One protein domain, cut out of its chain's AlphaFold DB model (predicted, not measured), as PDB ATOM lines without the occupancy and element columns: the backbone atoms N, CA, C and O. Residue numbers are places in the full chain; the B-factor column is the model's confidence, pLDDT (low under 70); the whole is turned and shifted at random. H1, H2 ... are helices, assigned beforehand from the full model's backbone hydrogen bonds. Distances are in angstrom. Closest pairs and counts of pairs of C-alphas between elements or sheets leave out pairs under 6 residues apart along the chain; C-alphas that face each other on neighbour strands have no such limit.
ATOM      1  N   ALA A   2     123.598  78.173 103.766       88.75
ATOM      2  CA  ALA A   2     122.813  77.691 102.611       88.75
ATOM      3  C   ALA A   2     122.888  76.166 102.377       88.75
ATOM      4  O   ALA A   2     121.856  75.531 102.191       88.75
ATOM      5  N   HIS A   3     124.079  75.565 102.496       89.31
ATOM      6  CA  HIS A   3     124.270  74.111 102.363       89.31
ATOM      7  C   HIS A   3     123.411  73.317 103.360       89.31
ATOM      8  O   HIS A   3     122.734  72.368 102.979       89.31
ATOM      9  N   SER A   4     123.379  73.752 104.624       94.81
ATOM     10  CA  SER A   4     122.535  73.136 105.654       94.81
ATOM     11  C   SER A   4     121.049  73.297 105.356       94.81
ATOM     12  O   SER A   4     120.296  72.346 105.520       94.81
ATOM     13  N   ARG A   5     120.619  74.459 104.853       95.88
ATOM     14  CA  ARG A   5     119.216  74.674 104.469       95.88
ATOM     15  C   ARG A   5     118.786  73.732 103.345       95.88
ATOM     16  O   ARG A   5     117.744  73.106 103.467       95.88
ATOM     17  N   ILE A   6     119.607  73.585 102.303       94.75
ATOM     18  CA  ILE A   6     119.336  72.653 101.197       94.75
ATOM     19  C   ILE A   6     119.259  71.214 101.721       94.75
ATOM     20  O   ILE A   6     118.288  70.518 101.443       94.75
ATOM     21  N   CYS A   7     120.220  70.792 102.548       96.25
ATOM     22  CA  CYS A   7     120.192  69.455 103.145       96.25
ATOM     23  C   CYS A   7     118.951  69.239 104.024       96.25
ATOM     24  O   CYS A   7     118.381  68.155 104.010       96.25
ATOM     25  N   SER A   8     118.493  70.271 104.740       97.12
ATOM     26  CA  SER A   8     117.259  70.214 105.527       97.12
ATOM     27  C   SER A   8     116.013  70.064 104.656       97.12
ATOM     28  O   SER A   8     115.106  69.340 105.049       97.12
ATOM     29  N   ILE A   9     115.952  70.730 103.499       96.56
ATOM     30  CA  ILE A   9     114.836  70.587 102.552       96.56
ATOM     31  C   ILE A   9     114.804  69.156 102.011       96.56
ATOM     32  O   ILE A   9     113.770  68.501 102.081       96.56
ATOM     33  N   ILE A  10     115.949  68.639 101.552       95.88
ATOM     34  CA  ILE A  10     116.067  67.255 101.067       95.88
ATOM     35  C   ILE A  10     115.666  66.271 102.171       95.88
ATOM     36  O   ILE A  10     114.893  65.353 101.927       95.88
ATOM     37  N   TYR A  11     116.139  66.483 103.399       96.69
ATOM     38  CA  TYR A  11     115.772  65.654 104.543       96.69
ATOM     39  C   TYR A  11     114.258  65.662 104.813       96.69
ATOM     40  O   TYR A  11     113.683  64.604 105.036       96.69
ATOM     41  N   GLN A  12     113.592  66.818 104.746       95.50
ATOM     42  CA  GLN A  12     112.137  66.901 104.928       95.50
ATOM     43  C   GLN A  12     111.373  66.143 103.840       95.50
ATOM     44  O   GLN A  12     110.462  65.390 104.169       95.50
ATOM     45  N   TYR A  13     111.775  66.278 102.571       93.50
ATOM     46  CA  TYR A  13     111.185  65.493 101.483       93.50
ATOM     47  C   TYR A  13     111.398  63.996 101.687       93.50
ATOM     48  O   TYR A  13     110.456  63.230 101.531       93.50
ATOM     49  N   LYS A  14     112.597  63.580 102.111       93.12
ATOM     50  CA  LYS A  14     112.873  62.179 102.445       93.12
ATOM     51  C   LYS A  14     111.890  61.655 103.498       93.12
ATOM     52  O   LYS A  14     111.307  60.600 103.288       93.12
ATOM     53  N   MET A  15     111.700  62.387 104.599       92.94
ATOM     54  CA  MET A  15     110.763  61.983 105.656       92.94
ATOM     55  C   MET A  15     109.319  61.930 105.147       92.94
ATOM     56  O   MET A  15     108.586  61.017 105.507       92.94
ATOM     57  N   ALA A  16     108.912  62.882 104.303       90.12
ATOM     58  CA  ALA A  16     107.573  62.899 103.722       90.12
ATOM     59  C   ALA A  16     107.333  61.704 102.785       90.12
ATOM     60  O   ALA A  16     106.281  61.077 102.871       90.12
ATOM     61  N   PHE A  17     108.312  61.353 101.943       87.25
ATOM     62  CA  PHE A  17     108.223  60.177 101.076       87.25
ATOM     63  C   PHE A  17     108.115  58.883 101.888       87.25
ATOM     64  O   PHE A  17     107.206  58.097 101.640       87.25
ATOM     65  N   GLU A  18     108.955  58.706 102.913       87.38
ATOM     66  CA  GLU A  18     108.902  57.528 103.796       87.38
ATOM     67  C   GLU A  18     107.573  57.410 104.560       87.38
ATOM     68  O   GLU A  18     107.120  56.308 104.827       87.38
ATOM     69  N   GLN A  19     106.925  58.530 104.895       85.06
ATOM     70  CA  GLN A  19     105.594  58.531 105.518       85.06
ATOM     71  C   GLN A  19     104.462  58.240 104.522       85.06
ATOM     72  O   GLN A  19     103.387  57.805 104.922       85.06
ATOM     73  N   SER A  20     104.676  58.528 103.236       77.19
ATOM     74  CA  SER A  20     103.680  58.327 102.179       77.19
ATOM     75  C   SER A  20     103.680  56.920 101.581       77.19
ATOM     76  O   SER A  20     102.686  56.550 100.964       77.19
ATOM     77  N   GLU A  21     104.736  56.122 101.796       66.19
ATOM     78  CA  GLU A  21     104.794  54.707 101.377       66.19
ATOM     79  C   GLU A  21     103.662  53.855 101.993       66.19
ATOM     80  O   GLU A  21     103.321  52.804 101.457       66.19
ATOM     81  N   ASP A  22     103.016  54.337 103.061       60.12
ATOM     82  CA  ASP A  22     101.855  53.706 103.699       60.12
ATOM     83  C   ASP A  22     100.504  53.984 102.984       60.12
ATOM     84  O   ASP A  22      99.455  53.543 103.464       60.12
ATOM     85  N   GLN A  23     100.476  54.726 101.863       61.34
ATOM     86  CA  GLN A  23      99.245  55.098 101.138       61.34
ATOM     87  C   GLN A  23      99.185  54.558  99.692       61.34
ATOM     88  O   GLN A  23     100.218  54.434  99.038       61.34
ATOM     89  N   PRO A  24      97.982  54.227  99.169       52.69
ATOM     90  CA  PRO A  24      97.830  53.584  97.864       52.69
ATOM     91  C   PRO A  24      98.251  54.493  96.696       52.69
ATOM     92  O   PRO A  24      97.976  55.691  96.682       52.69
ATOM     93  N   GLU A  25      98.910  53.859  95.726       59.31
ATOM     94  CA  GLU A  25      99.784  54.403  94.678       59.31
ATOM     95  C   GLU A  25      99.165  55.473  93.752       59.31
ATOM     96  O   GLU A  25      98.163  55.242  93.077       59.31
ATOM     97  N   ASP A  26      99.852  56.615  93.617       60.16
ATOM     98  CA  ASP A  26      99.781  57.482  92.431       60.16
ATOM     99  C   ASP A  26     101.051  57.243  91.601       60.16
ATOM    100  O   ASP A  26     102.152  57.544  92.068       60.16
ATOM    101  N   HIS A  27     100.918  56.718  90.377       57.50
ATOM    102  CA  HIS A  27     102.033  56.407  89.468       57.50
ATOM    103  C   HIS A  27     102.973  57.595  89.199       57.50
ATOM    104  O   HIS A  27     104.138  57.396  88.864       57.50
ATOM    105  N   ARG A  28     102.512  58.842  89.377       58.41
ATOM    106  CA  ARG A  28     103.386  60.025  89.275       58.41
ATOM    107  C   ARG A  28     104.458  60.051  90.366       58.41
ATOM    108  O   ARG A  28     105.529  60.604  90.143       58.41
ATOM    109  N   THR A  29     104.199  59.437  91.516       66.81
ATOM    110  CA  THR A  29     105.108  59.388  92.671       66.81
ATOM    111  C   THR A  29     106.391  58.617  92.361       66.81
ATOM    112  O   THR A  29     107.448  58.983  92.867       66.81
ATOM    113  N   GLU A  30     106.335  57.605  91.491       73.88
ATOM    114  CA  GLU A  30     107.476  56.723  91.208       73.88
ATOM    115  C   GLU A  30     108.602  57.436  90.438       73.88
ATOM    116  O   GLU A  30     109.776  57.345  90.813       73.88
ATOM    117  N   GLU A  31     108.261  58.225  89.413       78.19
ATOM    118  CA  GLU A  31     109.240  59.000  88.636       78.19
ATOM    119  C   GLU A  31     109.908  60.084  89.502       78.19
ATOM    120  O   GLU A  31     111.138  60.189  89.536       78.19
ATOM    121  N   TYR A  32     109.118  60.834  90.282       82.50
ATOM    122  CA  TYR A  32     109.652  61.844  91.203       82.50
ATOM    123  C   TYR A  32     110.538  61.231  92.290       82.50
ATOM    124  O   TYR A  32     111.576  61.809  92.625       82.50
ATOM    125  N   LEU A  33     110.162  60.067  92.827       86.38
ATOM    126  CA  LEU A  33     110.939  59.365  93.843       86.38
ATOM    127  C   LEU A  33     112.291  58.904  93.287       86.38
ATOM    128  O   LEU A  33     113.312  59.047  93.963       86.38
ATOM    129  N   SER A  34     112.325  58.421  92.043       86.44
ATOM    130  CA  SER A  34     113.567  58.046  91.358       86.44
ATOM    131  C   SER A  34     114.520  59.240  91.212       86.44
ATOM    132  O   SER A  34     115.664  59.185  91.680       86.44
ATOM    133  N   SER A  35     114.041  60.367  90.668       86.94
ATOM    134  CA  SER A  35     114.853  61.587  90.532       86.94
ATOM    135  C   SER A  35     115.301  62.148  91.886       86.94
ATOM    136  O   SER A  35     116.451  62.566  92.049       86.94
ATOM    137  N   PHE A  36     114.420  62.125  92.890       90.25
ATOM    138  CA  PHE A  36     114.752  62.552  94.246       90.25
ATOM    139  C   PHE A  36     115.852  61.679  94.862       90.25
ATOM    140  O   PHE A  36     116.824  62.206  95.412       90.25
ATOM    141  N   ASN A  37     115.744  60.356  94.729       89.69
ATOM    142  CA  ASN A  37     116.734  59.412  95.240       89.69
ATOM    143  C   ASN A  37     118.101  59.605  94.576       89.69
ATOM    144  O   ASN A  37     119.117  59.614  95.278       89.69
ATOM    145  N   ALA A  38     118.138  59.838  93.261       89.06
ATOM    146  CA  ALA A  38     119.367  60.166  92.541       89.06
ATOM    147  C   ALA A  38     119.999  61.473  93.058       89.06
ATOM    148  O   ALA A  38     121.190  61.512  93.389       89.06
ATOM    149  N   CYS A  39     119.199  62.532  93.225       89.81
ATOM    150  CA  CYS A  39     119.653  63.805  93.792       89.81
ATOM    151  C   CYS A  39     120.221  63.631  95.212       89.81
ATOM    152  O   CYS A  39     121.342  64.063  95.505       89.81
ATOM    153  N   MET A  40     119.486  62.943  96.090       91.81
ATOM    154  CA  MET A  40     119.900  62.668  97.465       91.81
ATOM    155  C   MET A  40     121.202  61.860  97.511       91.81
ATOM    156  O   MET A  40     122.095  62.182  98.302       91.81
ATOM    157  N   LEU A  41     121.331  60.831  96.667       89.88
ATOM    158  CA  LEU A  41     122.533  60.008  96.577       89.88
ATOM    159  C   LEU A  41     123.741  60.844  96.151       89.88
ATOM    160  O   LEU A  41     124.810  60.712  96.757       89.88
ATOM    161  N   ASN A  42     123.569  61.724  95.163       89.88
ATOM    162  CA  ASN A  42     124.614  62.629  94.693       89.88
ATOM    163  C   ASN A  42     125.070  63.585  95.802       89.88
ATOM    164  O   ASN A  42     126.266  63.669  96.088       89.88
ATOM    165  N   VAL A  43     124.133  64.233  96.505       92.00
ATOM    166  CA  VAL A  43     124.440  65.136  97.627       92.00
ATOM    167  C   VAL A  43     125.151  64.396  98.763       92.00
ATOM    168  O   VAL A  43     126.193  64.847  99.242       92.00
ATOM    169  N   CYS A  44     124.643  63.236  99.183       92.38
ATOM    170  CA  CYS A  44     125.251  62.465 100.269       92.38
ATOM    171  C   CYS A  44     126.644  61.939  99.892       92.38
ATOM    172  O   CYS A  44     127.560  61.950 100.719       92.38
ATOM    173  N   SER A  45     126.830  61.506  98.641       89.94
ATOM    174  CA  SER A  45     128.125  61.027  98.148       89.94
ATOM    175  C   SER A  45     129.143  62.158  98.055       89.94
ATOM    176  O   SER A  45     130.265  61.991  98.528       89.94
ATOM    177  N   ALA A  46     128.730  63.324  97.555       89.88
ATOM    178  CA  ALA A  46     129.557  64.523  97.502       89.88
ATOM    179  C   ALA A  46     130.012  64.984  98.895       89.88
ATOM    180  O   ALA A  46     131.182  65.312  99.078       89.88
ATOM    181  N   LEU A  47     129.115  64.959  99.887       92.44
ATOM    182  CA  LEU A  47     129.419  65.393 101.253       92.44
ATOM    183  C   LEU A  47     130.275  64.380 102.038       92.44
ATOM    184  O   LEU A  47     131.192  64.794 102.755       92.44
ATOM    185  N   TRP A  48     129.987  63.073 101.939       92.25
ATOM    186  CA  TRP A  48     130.541  62.055 102.850       92.25
ATOM    187  C   TRP A  48     131.394  60.956 102.202       92.25
ATOM    188  O   TRP A  48     132.239  60.368 102.881       92.25
ATOM    189  N   LYS A  49     131.195  60.623 100.928       84.25
ATOM    190  CA  LYS A  49     131.994  59.595 100.239       84.25
ATOM    191  C   LYS A  49     133.055  60.288  99.388       84.25
ATOM    192  O   LYS A  49     133.973  60.905  99.924       84.25
ATOM    193  N   THR A  50     132.908  60.165  98.085       78.88
ATOM    194  CA  THR A  50     133.692  60.780  97.030       78.88
ATOM    195  C   THR A  50     132.764  60.912  95.834       78.88
ATOM    196  O   THR A  50     131.868  60.087  95.632       78.88
ATOM    197  N   ILE A  51     132.976  61.951  95.037       76.06
ATOM    198  CA  ILE A  51     132.334  62.050  93.727       76.06
ATOM    199  C   ILE A  51     133.090  61.114  92.782       76.06
ATOM    200  O   ILE A  51     134.311  61.228  92.662       76.06
ATOM    201  N   ILE A  87     132.535  67.491 103.287       93.88
ATOM    202  CA  ILE A  87     132.336  68.329 104.477       93.88
ATOM    203  C   ILE A  87     133.631  68.981 104.990       93.88
ATOM    204  O   ILE A  87     133.571  70.049 105.591       93.88
ATOM    205  N   THR A  88     134.799  68.383 104.740       94.06
ATOM    206  CA  THR A  88     136.089  68.888 105.240       94.06
ATOM    207  C   THR A  88     136.815  69.803 104.255       94.06
ATOM    208  O   THR A  88     137.622  70.623 104.695       94.06
ATOM    209  N   GLN A  89     136.541  69.675 102.950       90.81
ATOM    210  CA  GLN A  89     137.293  70.335 101.870       90.81
ATOM    211  C   GLN A  89     136.466  71.288 101.010       90.81
ATOM    212  O   GLN A  89     137.040  72.077 100.263       90.81
ATOM    213  N   SER A  90     135.135  71.251 101.106       90.19
ATOM    214  CA  SER A  90     134.278  72.174 100.362       90.19
ATOM    215  C   SER A  90     134.656  73.619 100.641       90.19
ATOM    216  O   SER A  90     134.850  74.001 101.795       90.19
ATOM    217  N   ALA A  91     134.685  74.451  99.600       88.75
ATOM    218  CA  ALA A  91     134.949  75.883  99.730       88.75
ATOM    219  C   ALA A  91     134.031  76.561 100.770       88.75
ATOM    220  O   ALA A  91     134.438  77.511 101.434       88.75
ATOM    221  N   ALA A  92     132.816  76.038 100.971       90.19
ATOM    222  CA  ALA A  92     131.871  76.554 101.956       90.19
ATOM    223  C   ALA A  92     132.145  76.099 103.405       90.19
ATOM    224  O   ALA A  92     131.648  76.732 104.338       90.19
ATOM    225  N   LEU A  93     132.886  75.003 103.610       92.31
ATOM    226  CA  LEU A  93     133.043  74.335 104.912       92.31
ATOM    227  C   LEU A  93     134.500  74.182 105.367       92.31
ATOM    228  O   LEU A  93     134.741  73.989 106.556       92.31
ATOM    229  N   ILE A  94     135.481  74.334 104.477       92.38
ATOM    230  CA  ILE A  94     136.902  74.131 104.782       92.38
ATOM    231  C   ILE A  94     137.386  75.020 105.932       92.38
ATOM    232  O   ILE A  94     138.143  74.569 106.787       92.38
ATOM    233  N   GLY A  95     136.898  76.262 106.013       93.62
ATOM    234  CA  GLY A  95     137.224  77.168 107.115       93.62
ATOM    235  C   GLY A  95     136.677  76.694 108.467       93.62
ATOM    236  O   GLY A  95     137.349  76.853 109.480       93.62
ATOM    237  N   PHE A  96     135.485  76.089 108.490       94.75
ATOM    238  CA  PHE A  96     134.908  75.500 109.704       94.75
ATOM    239  C   PHE A  96     135.674  74.245 110.117       94.75
ATOM    240  O   PHE A  96     136.024  74.114 111.284       94.75
ATOM    241  N   SER A  97     136.016  73.389 109.151       95.62
ATOM    242  CA  SER A  97     136.839  72.201 109.379       95.62
ATOM    243  C   SER A  97     138.199  72.585 109.974       95.62
ATOM    244  O   SER A  97     138.553  72.124 111.049       95.62
ATOM    245  N   LYS A  98     138.935  73.522 109.363       95.44
ATOM    246  CA  LYS A  98     140.236  73.968 109.896       95.44
ATOM    247  C   LYS A  98     140.143  74.541 111.313       95.44
ATOM    248  O   LYS A  98     140.993  74.241 112.144       95.44
ATOM    249  N   ARG A  99     139.113  75.344 111.608       95.44
ATOM    250  CA  ARG A  99     138.888  75.860 112.971       95.44
ATOM    251  C   ARG A  99     138.592  74.743 113.968       95.44
ATOM    252  O   ARG A  99     139.093  74.798 115.084       95.44
ATOM    253  N   PHE A 100     137.814  73.745 113.562       96.69
ATOM    254  CA  PHE A 100     137.519  72.589 114.397       96.69
ATOM    255  C   PHE A 100     138.775  71.755 114.688       96.69
ATOM    256  O   PHE A 100     139.009  71.427 115.844       96.69
ATOM    257  N   MET A 101     139.624  71.490 113.685       96.38
ATOM    258  CA  MET A 101     140.911  70.815 113.907       96.38
ATOM    259  C   MET A 101     141.774  71.574 114.918       96.38
ATOM    260  O   MET A 101     142.246  70.979 115.878       96.38
ATOM    261  N   LYS A 102     141.895  72.897 114.757       94.50
ATOM    262  CA  LYS A 102     142.654  73.727 115.696       94.50
ATOM    263  C   LYS A 102     142.107  73.626 117.125       94.50
ATOM    264  O   LYS A 102     142.881  73.508 118.065       94.50
ATOM    265  N   ALA A 103     140.783  73.641 117.288       94.56
ATOM    266  CA  ALA A 103     140.150  73.492 118.596       94.56
ATOM    267  C   ALA A 103     140.410  72.108 119.221       94.56
ATOM    268  O   ALA A 103     140.576  72.020 120.433       94.56
ATOM    269  N   LEU A 104     140.473  71.040 118.415       94.69
ATOM    270  CA  LEU A 104     140.879  69.715 118.896       94.69
ATOM    271  C   LEU A 104     142.340  69.716 119.358       94.69
ATOM    272  O   LEU A 104     142.641  69.191 120.424       94.69
ATOM    273  N   GLU A 105     143.242  70.320 118.583       93.88
ATOM    274  CA  GLU A 105     144.665  70.415 118.937       93.88
ATOM    275  C   GLU A 105     144.872  71.235 120.211       93.88
ATOM    276  O   GLU A 105     145.647  70.846 121.074       93.88
ATOM    277  N   GLU A 106     144.136  72.327 120.401       91.94
ATOM    278  CA  GLU A 106     144.209  73.134 121.626       91.94
ATOM    279  C   GLU A 106     143.739  72.379 122.886       91.94
ATOM    280  O   GLU A 106     144.146  72.727 123.993       91.94
ATOM    281  N   GLN A 107     142.908  71.342 122.737       90.12
ATOM    282  CA  GLN A 107     142.452  70.498 123.849       90.12
ATOM    283  C   GLN A 107     143.446  69.391 124.220       90.12
ATOM    284  O   GLN A 107     143.373  68.850 125.323       90.12
ATOM    285  N   GLU A 108     144.363  69.035 123.322       85.69
ATOM    286  CA  GLU A 108     145.303  67.938 123.522       85.69
ATOM    287  C   GLU A 108     146.699  68.487 123.826       85.69
ATOM    288  O   GLU A 108     147.290  69.219 123.044       85.69
ATOM    289  N   THR A 109     147.264  68.146 124.984       76.44
ATOM    290  CA  THR A 109     148.567  68.685 125.423       76.44
ATOM    291  C   THR A 109     149.772  67.909 124.889       76.44
ATOM    292  O   THR A 109     150.907  68.334 125.090       76.44
ATOM    293  N   ASN A 110     149.547  66.767 124.232       81.06
ATOM    294  CA  ASN A 110     150.585  65.781 123.911       81.06
ATOM    295  C   ASN A 110     150.917  65.685 122.412       81.06
ATOM    296  O   ASN A 110     151.308  64.618 121.938       81.06
ATOM    297  N   HIS A 111     150.799  66.777 121.656       83.69
ATOM    298  CA  HIS A 111     151.286  66.847 120.272       83.69
ATOM    299  C   HIS A 111     152.452  67.834 120.148       83.69
ATOM    300  O   HIS A 111     152.590  68.776 120.926       83.69
ATOM    301  N   ARG A 112     153.351  67.572 119.194       85.44
ATOM    302  CA  ARG A 112     154.526  68.419 118.905       85.44
ATOM    303  C   ARG A 112     154.386  69.196 117.599       85.44
ATOM    304  O   ARG A 112     155.164  70.114 117.353       85.44
ATOM    305  N   VAL A 113     153.430  68.798 116.764       90.75
ATOM    306  CA  VAL A 113     153.212  69.315 115.414       90.75
ATOM    307  C   VAL A 113     151.736  69.652 115.250       90.75
ATOM    308  O   VAL A 113     150.877  68.833 115.571       90.75
ATOM    309  N   MET A 114     151.475  70.848 114.726       90.81
ATOM    310  CA  MET A 114     150.140  71.354 114.406       90.81
ATOM    311  C   MET A 114     149.793  71.080 112.941       90.81
ATOM    312  O   MET A 114     150.659  71.111 112.061       90.81
ATOM    313  N   HIS A 115     148.513  70.863 112.653       93.12
ATOM    314  CA  HIS A 115     148.024  70.626 111.303       93.12
ATOM    315  C   HIS A 115     147.872  71.931 110.509       93.12
ATOM    316  O   HIS A 115     147.209  72.881 110.929       93.12
ATOM    317  N   HIS A 116     148.463  71.971 109.313       89.50
ATOM    318  CA  HIS A 116     148.425  73.144 108.425       89.50
ATOM    319  C   HIS A 116     147.879  72.848 107.021       89.50
ATOM    320  O   HIS A 116     147.637  73.762 106.226       89.50
ATOM    321  N   GLU A 117     147.654  71.576 106.707       89.25
ATOM    322  CA  GLU A 117     147.211  71.122 105.394       89.25
ATOM    323  C   GLU A 117     145.669  71.096 105.313       89.25
ATOM    324  O   GLU A 117     144.956  71.339 106.290       89.25
ATOM    325  N   PRO A 118     145.072  70.840 104.142       89.25
ATOM    326  CA  PRO A 118     143.661  70.505 104.088       89.25
ATOM    327  C   PRO A 118     143.398  69.140 104.750       89.25
ATOM    328  O   PRO A 118     144.068  68.157 104.447       89.25
ATOM    329  N   ILE A 119     142.382  69.065 105.619       93.56
ATOM    330  CA  ILE A 119     142.017  67.842 106.353       93.56
ATOM    331  C   ILE A 119     141.550  66.710 105.421       93.56
ATOM    332  O   ILE A 119     140.401  66.665 104.965       93.56
ATOM    333  N   THR A 120     142.452  65.772 105.172       92.06
ATOM    334  CA  THR A 120     142.264  64.552 104.380       92.06
ATOM    335  C   THR A 120     142.801  63.337 105.134       92.06
ATOM    336  O   THR A 120     143.593  63.483 106.068       92.06
ATOM    337  N   ALA A 121     142.429  62.132 104.694       91.81
ATOM    338  CA  ALA A 121     142.973  60.889 105.244       91.81
ATOM    339  C   ALA A 121     144.506  60.852 105.228       91.81
ATOM    340  O   ALA A 121     145.111  60.544 106.251       91.81
ATOM    341  N   ASN A 122     145.121  61.253 104.115       92.38
ATOM    342  CA  ASN A 122     146.575  61.281 103.985       92.38
ATOM    343  C   ASN A 122     147.203  62.325 104.914       92.38
ATOM    344  O   ASN A 122     148.167  62.014 105.603       92.38
ATOM    345  N   SER A 123     146.632  63.534 104.986       93.75
ATOM    346  CA  SER A 123     147.183  64.597 105.841       93.75
ATOM    347  C   SER A 123     147.099  64.264 107.337       93.75
ATOM    348  O   SER A 123     148.000  64.612 108.088       93.75
ATOM    349  N   LEU A 124     146.041  63.569 107.782       95.25
ATOM    350  CA  LEU A 124     145.901  63.163 109.185       95.25
ATOM    351  C   LEU A 124     146.795  61.964 109.515       95.25
ATOM    352  O   LEU A 124     147.377  61.912 110.593       95.25
ATOM    353  N   ALA A 125     146.952  61.023 108.578       94.88
ATOM    354  CA  ALA A 125     147.907  59.928 108.736       94.88
ATOM    355  C   ALA A 125     149.347  60.455 108.844       94.88
ATOM    356  O   ALA A 125     150.087  60.034 109.730       94.88
ATOM    357  N   LYS A 126     149.715  61.416 107.985       95.19
ATOM    358  CA  LYS A 126     151.003  62.116 108.029       95.19
ATOM    359  C   LYS A 126     151.196  62.855 109.358       95.19
ATOM    360  O   LYS A 126     152.224  62.664 109.997       95.19
ATOM    361  N   LEU A 127     150.190  63.606 109.821       94.94
ATOM    362  CA  LEU A 127     150.233  64.306 111.112       94.94
ATOM    363  C   LEU A 127     150.572  63.359 112.272       94.94
ATOM    364  O   LEU A 127     151.463  63.653 113.064       94.94
ATOM    365  N   GLY A 128     149.903  62.203 112.351       92.88
ATOM    366  CA  GLY A 128     150.171  61.210 113.396       92.88
ATOM    367  C   GLY A 128     151.584  60.615 113.324       92.88
ATOM    368  O   GLY A 128     152.190  60.354 114.361       92.88
ATOM    369  N   GLN A 129     152.140  60.440 112.120       94.06
ATOM    370  CA  GLN A 129     153.521  59.970 111.924       94.06
ATOM    371  C   GLN A 129     154.565  61.022 112.325       94.06
ATOM    372  O   GLN A 129     155.626  60.671 112.836       94.06
ATOM    373  N   GLU A 130     154.260  62.305 112.132       93.94
ATOM    374  CA  GLU A 130     155.136  63.437 112.465       93.94
ATOM    375  C   GLU A 130     155.069  63.839 113.954       93.94
ATOM    376  O   GLU A 130     155.742  64.776 114.381       93.94
ATOM    377  N   GLY A 131     154.298  63.116 114.776       91.62
ATOM    378  CA  GLY A 131     154.150  63.390 116.210       91.62
ATOM    379  C   GLY A 131     153.126  64.484 116.537       91.62
ATOM    380  O   GLY A 131     153.174  65.077 117.619       91.62
ATOM    381  N   GLY A 132     152.222  64.772 115.599       93.19
ATOM    382  CA  GLY A 132     151.005  65.537 115.840       93.19
ATOM    383  C   GLY A 132     149.887  64.682 116.452       93.19
ATOM    384  O   GLY A 132     150.104  63.542 116.870       93.19
ATOM    385  N   MET A 133     148.669  65.225 116.494       92.25
ATOM    386  CA  MET A 133     147.492  64.488 116.971       92.25
ATOM    387  C   MET A 133     147.238  63.225 116.128       92.25
ATOM    388  O   MET A 133     147.124  63.290 114.903       92.25
ATOM    389  N   SER A 134     147.075  62.075 116.789       91.50
ATOM    390  CA  SER A 134     146.707  60.816 116.131       91.50
ATOM    391  C   SER A 134     145.187  60.663 116.080       91.50
ATOM    392  O   SER A 134     144.549  60.260 117.052       91.50
ATOM    393  N   LEU A 135     144.590  60.999 114.934       93.12
ATOM    394  CA  LEU A 135     143.144  60.931 114.726       93.12
ATOM    395  C   LEU A 135     142.816  60.358 113.346       93.12
ATOM    396  O   LEU A 135     143.280  60.852 112.318       93.12
ATOM    397  N   SER A 136     141.966  59.327 113.304       94.88
ATOM    398  CA  SER A 136     141.512  58.770 112.030       94.88
ATOM    399  C   SER A 136     140.616  59.770 111.292       94.88
ATOM    400  O   SER A 136     139.813  60.487 111.892       94.88
ATOM    401  N   TYR A 137     140.685  59.786 109.960       94.12
ATOM    402  CA  TYR A 137     139.832  60.672 109.160       94.12
ATOM    403  C   TYR A 137     138.341  60.384 109.323       94.12
ATOM    404  O   TYR A 137     137.516  61.296 109.269       94.12
ATOM    405  N   GLN A 138     137.975  59.121 109.545       92.88
ATOM    406  CA  GLN A 138     136.590  58.764 109.808       92.88
ATOM    407  C   GLN A 138     136.109  59.356 111.134       92.88
ATOM    408  O   GLN A 138     135.012  59.909 111.180       92.88
ATOM    409  N   ASP A 139     136.918  59.270 112.188       93.62
ATOM    410  CA  ASP A 139     136.539  59.791 113.502       93.62
ATOM    411  C   ASP A 139     136.544  61.315 113.518       93.62
ATOM    412  O   ASP A 139     135.600  61.908 114.038       93.62
ATOM    413  N   TYR A 140     137.516  61.949 112.853       96.06
ATOM    414  CA  TYR A 140     137.507  63.391 112.628       96.06
ATOM    415  C   TYR A 140     136.193  63.846 111.988       96.06
ATOM    416  O   TYR A 140     135.527  64.737 112.508       96.06
ATOM    417  N   ARG A 141     135.780  63.213 110.882       95.69
ATOM    418  CA  ARG A 141     134.557  63.598 110.163       95.69
ATOM    419  C   ARG A 141     133.298  63.451 111.006       95.69
ATOM    420  O   ARG A 141     132.401  64.273 110.872       95.69
ATOM    421  N   ILE A 142     133.224  62.424 111.851       94.94
ATOM    422  CA  ILE A 142     132.078  62.211 112.745       94.94
ATOM    423  C   ILE A 142     132.043  63.290 113.820       94.94
ATOM    424  O   ILE A 142     131.021  63.951 113.968       94.94
ATOM    425  N   ARG A 143     133.164  63.522 114.514       95.50
ATOM    426  CA  ARG A 143     133.250  64.574 115.537       95.50
ATOM    427  C   ARG A 143     132.969  65.953 114.940       95.50
ATOM    428  O   ARG A 143     132.275  66.759 115.543       95.50
ATOM    429  N   TYR A 144     133.454  66.204 113.728       96.81
ATOM    430  CA  TYR A 144     133.186  67.442 113.008       96.81
ATOM    431  C   TYR A 144     131.716  67.572 112.594       96.81
ATOM    432  O   TYR A 144     131.165  68.667 112.631       96.81
ATOM    433  N   LEU A 145     131.056  66.472 112.223       95.94
ATOM    434  CA  LEU A 145     129.625  66.472 111.927       95.94
ATOM    435  C   LEU A 145     128.796  66.784 113.181       95.94
ATOM    436  O   LEU A 145     127.864  67.582 113.099       95.94
ATOM    437  N   ASP A 146     129.169  66.210 114.328       95.19
ATOM    438  CA  ASP A 146     128.570  66.516 115.632       95.19
ATOM    439  C   ASP A 146     128.793  68.007 115.987       95.19
ATOM    440  O   ASP A 146     127.842  68.721 116.303       95.19
ATOM    441  N   HIS A 147     130.004  68.535 115.784       95.81
ATOM    442  CA  HIS A 147     130.301  69.961 115.971       95.81
ATOM    443  C   HIS A 147     129.487  70.873 115.037       95.81
ATOM    444  O   HIS A 147     128.960  71.902 115.456       95.81
ATOM    445  N   LEU A 148     129.335  70.511 113.759       95.50
ATOM    446  CA  LEU A 148     128.499  71.261 112.819       95.50
ATOM    447  C   LEU A 148     127.043  71.335 113.297       95.50
ATOM    448  O   LEU A 148     126.411  72.382 113.146       95.50
ATOM    449  N   TYR A 149     126.518  70.260 113.887       95.81
ATOM    450  CA  TYR A 149     125.181  70.251 114.474       95.81
ATOM    451  C   TYR A 149     125.061  71.243 115.637       95.81
ATOM    452  O   TYR A 149     124.138  72.056 115.636       95.81
ATOM    453  N   GLU A 150     126.024  71.248 116.562       95.19
ATOM    454  CA  GLU A 150     126.086  72.202 117.682       95.19
ATOM    455  C   GLU A 150     126.169  73.661 117.206       95.19
ATOM    456  O   GLU A 150     125.600  74.559 117.822       95.19
ATOM    457  N   GLN A 151     126.822  73.902 116.066       94.31
ATOM    458  CA  GLN A 151     126.897  75.216 115.416       94.31
ATOM    459  C   GLN A 151     125.640  75.571 114.589       94.31
ATOM    460  O   GLN A 151     125.629  76.571 113.868       94.31
ATOM    461  N   GLY A 152     124.581  74.756 114.643       94.62
ATOM    462  CA  GLY A 152     123.299  75.006 113.976       94.62
ATOM    463  C   GLY A 152     123.209  74.524 112.522       94.62
ATOM    464  O   GLY A 152     122.209  74.778 111.848       94.62
ATOM    465  N   PHE A 153     124.202  73.791 112.005       95.38
ATOM    466  CA  PHE A 153     124.158  73.176 110.668       95.38
ATOM    467  C   PHE A 153     123.402  71.836 110.687       95.38
ATOM    468  O   PHE A 153     123.873  70.811 110.188       95.38
ATOM    469  N   THR A 154     122.199  71.853 111.256       96.12
ATOM    470  CA  THR A 154     121.399  70.657 111.546       96.12
ATOM    471  C   THR A 154     120.983  69.880 110.298       96.12
ATOM    472  O   THR A 154     120.873  68.661 110.346       96.12
ATOM    473  N   GLY A 155     120.803  70.545 109.155       96.88
ATOM    474  CA  GLY A 155     120.364  69.891 107.923       96.88
ATOM    475  C   GLY A 155     121.405  68.940 107.335       96.88
ATOM    476  O   GLY A 155     121.038  67.860 106.884       96.88
ATOM    477  N   ILE A 156     122.698  69.302 107.369       95.94
ATOM    478  CA  ILE A 156     123.783  68.407 106.911       95.94
ATOM    479  C   ILE A 156     123.814  67.160 107.794       95.94
ATOM    480  O   ILE A 156     123.861  66.041 107.289       95.94
ATOM    481  N   TYR A 157     123.749  67.367 109.111       95.56
ATOM    482  CA  TYR A 157     123.725  66.295 110.100       95.56
ATOM    483  C   TYR A 157     122.542  65.346 109.873       95.56
ATOM    484  O   TYR A 157     122.745  64.148 109.678       95.56
ATOM    485  N   ASN A 158     121.318  65.881 109.842       95.69
ATOM    486  CA  ASN A 158     120.094  65.088 109.733       95.69
ATOM    487  C   ASN A 158     120.062  64.285 108.432       95.69
ATOM    488  O   ASN A 158     119.813  63.082 108.468       95.69
ATOM    489  N   LEU A 159     120.388  64.921 107.301       96.31
ATOM    490  CA  LEU A 159     120.419  64.245 106.009       96.31
ATOM    491  C   LEU A 159     121.416  63.079 106.022       96.31
ATOM    492  O   LEU A 159     121.042  61.945 105.729       96.31
ATOM    493  N   LEU A 160     122.668  63.328 106.421       95.25
ATOM    494  CA  LEU A 160     123.711  62.302 106.397       95.25
ATOM    495  C   LEU A 160     123.408  61.134 107.345       95.25
ATOM    496  O   LEU A 160     123.537  59.982 106.934       95.25
ATOM    497  N   TYR A 161     122.958  61.401 108.574       94.38
ATOM    498  CA  TYR A 161     122.582  60.338 109.513       94.38
ATOM    499  C   TYR A 161     121.295  59.603 109.122       94.38
ATOM    500  O   TYR A 161     121.100  58.486 109.588       94.38
ATOM    501  N   SER A 162     120.440  60.179 108.270       93.06
ATOM    502  CA  SER A 162     119.246  59.498 107.750       93.06
ATOM    503  C   SER A 162     119.510  58.638 106.509       93.06
ATOM    504  O   SER A 162     118.755  57.708 106.245       93.06
ATOM    505  N   SER A 163     120.579  58.919 105.756       91.94
ATOM    506  CA  SER A 163     120.805  58.303 104.437       91.94
ATOM    507  C   SER A 163     122.049  57.414 104.368       91.94
ATOM    508  O   SER A 163     122.153  56.544 103.501       91.94
ATOM    509  N   MET A 164     123.021  57.592 105.265       89.94
ATOM    510  CA  MET A 164     124.304  56.890 105.190       89.94
ATOM    511  C   MET A 164     124.345  55.690 106.134       89.94
ATOM    512  O   MET A 164     124.521  55.851 107.339       89.94
ATOM    513  N   LYS A 165     124.293  54.467 105.581       86.56
ATOM    514  CA  LYS A 165     124.361  53.206 106.357       86.56
ATOM    515  C   LYS A 165     125.514  53.171 107.369       86.56
ATOM    516  O   LYS A 165     125.318  52.769 108.510       86.56
ATOM    517  N   SER A 166     126.704  53.637 106.978       85.12
ATOM    518  CA  SER A 166     127.879  53.667 107.861       85.12
ATOM    519  C   SER A 166     127.723  54.612 109.058       85.12
ATOM    520  O   SER A 166     128.262  54.329 110.124       85.12
ATOM    521  N   LEU A 167     126.977  55.708 108.906       88.50
ATOM    522  CA  LEU A 167     126.666  56.632 109.997       88.50
ATOM    523  C   LEU A 167     125.519  56.118 110.869       88.50
ATOM    524  O   LEU A 167     125.604  56.201 112.091       88.50
ATOM    525  N   ILE A 168     124.485  55.544 110.250       86.38
ATOM    526  CA  ILE A 168     123.350  54.930 110.952       86.38
ATOM    527  C   ILE A 168     123.846  53.844 111.910       86.38
ATOM    528  O   ILE A 168     123.478  53.845 113.083       86.38
ATOM    529  N   ASN A 169     124.714  52.947 111.435       84.94
ATOM    530  CA  ASN A 169     125.245  51.857 112.253       84.94
ATOM    531  C   ASN A 169     126.091  52.384 113.419       84.94
ATOM    532  O   ASN A 169     125.834  52.017 114.562       84.94
ATOM    533  N   LYS A 170     126.996  53.339 113.163       81.62
ATOM    534  CA  LYS A 170     127.777  53.986 114.231       81.62
ATOM    535  C   LYS A 170     126.904  54.696 115.271       81.62
ATOM    536  O   LYS A 170     127.271  54.758 116.440       81.62
ATOM    537  N   ARG A 171     125.755  55.255 114.874       78.62
ATOM    538  CA  ARG A 171     124.812  55.868 115.820       78.62
ATOM    539  C   ARG A 171     124.158  54.817 116.713       78.62
ATOM    540  O   ARG A 171     124.030  55.059 117.905       78.62
ATOM    541  N   LYS A 172     123.778  53.665 116.151       75.31
ATOM    542  CA  LYS A 172     123.202  52.545 116.912       75.31
ATOM    543  C   LYS A 172     124.191  51.988 117.938       75.31
ATOM    544  O   LYS A 172     123.792  51.739 119.063       75.31
ATOM    545  N   GLU A 173     125.471  51.885 117.580       74.38
ATOM    546  CA  GLU A 173     126.540  51.432 118.485       74.38
ATOM    547  C   GLU A 173     126.762  52.356 119.694       74.38
ATOM    548  O   GLU A 173     127.159  51.875 120.742       74.38
ATOM    549  N   LYS A 174     126.501  53.667 119.580       61.81
ATOM    550  CA  LYS A 174     126.628  54.620 120.703       61.81
ATOM    551  C   LYS A 174     125.445  54.597 121.686       61.81
ATOM    552  O   LYS A 174     125.531  55.238 122.728       61.81
ATOM    553  N   VAL A 175     124.319  53.982 121.313       58.38
ATOM    554  CA  VAL A 175     123.069  53.962 122.104       58.38
ATOM    555  C   VAL A 175     122.932  52.663 122.916       58.38
ATOM    556  O   VAL A 175     122.066  52.578 123.785       58.38
TER     557      VAL A 175
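This is residues 2 to 51 and 87 to 175 of the 176 residues of an uncharacterized protein of Rhizopus azygosporus (UniProt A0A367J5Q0). This is a long, loose string of helices in two halves. In one, the long helices H1 and H2 run opposite ways from a loop at the far end, and H6 crosses near their other ends; in the other, H3 crosses H5 and H4 lies near the first residues of H5, while H7 makes a corner with H6. The printed part has 139 residues with seven named helices, H1 to H7 in order along the chain, and no named strand; the class is all helix. The whole is loose, with a radius of gyration of the C-alphas of 17.9 A, and elongated, spanning 62 by 33 by 24 A.

Find C-alpha 2 at (122.813, 77.691, 102.611); from there H1, residues 2 to 20, runs 27.2 A. H2, residues 28 to 48, begins at C-alpha 28, (103.386, 60.025, 89.275), and runs 30.4 A. Past the cut, look for H3 at residues 94 to 107, 20.2 A long, and H4 at 121 to 129, 12.5 A. H5, residues 137 to 150, is 19.9 A long; H6, 154 to 163, is 14.3 A; H7, 165 to 173, is 12.4 A and ends at C-alpha 173, (126.540, 51.432, 118.485).

Begin at H6, the hub, which touches four helices. Residues 3 to 11 of H1 touch it, closest at the C-alphas of Ser 8 and Gly 155, 3.9 A apart, at a steep tilt of 43 degrees, the same way. Residues 44 to 48 of H2 touch it, closest at the C-alphas of Cys 44 and Leu 160, 6.3 A apart, at a steep tilt of 69.7 degrees, only just short of about perpendicular. H1 and H2 are close but not clearly touching, with the C-alphas of Ile 10 and Met 40 closest at 7.0 A. Residues 145 to 149 of H5 touch H6, closest at the C-alphas of Tyr 149 and Tyr 157, 6.1 A apart, at a steep tilt of 48 degrees, opposite ways. H7 and H6 touch only at the corner, closest at the C-alphas of Tyr 161 and Leu 167, 5.5 A apart. H3 and H5 only just touch, with 3 pairs of C-alphas within 8 A, the closest those of Phe 100 and Tyr 144 at 6.9 A, about perpendicular at 80 degrees. H4 is close to H5 but not clearly touching, with the C-alphas of Ala 121 and Tyr 137 closest at 5.0 A. In H1, H3, H4, H5, H6 and H7 every O i to N i+4 pair is within hydrogen-bond range; in H2, 16 of 17.

The two C-alphas farthest apart are those of Pro 24 and Arg 112, 62.3 A. Residues 52 to 86 are not printed; C-alphas 51 and 87 stand 12.4 A apart across the cut. The link from H3 to H4, residues 108 to 120, is long, and residues 22 to 28 stand free. Look for pLDDT under 70 at residues 21 to 29 and 174 to 175; the mean of the printed part is 88.6.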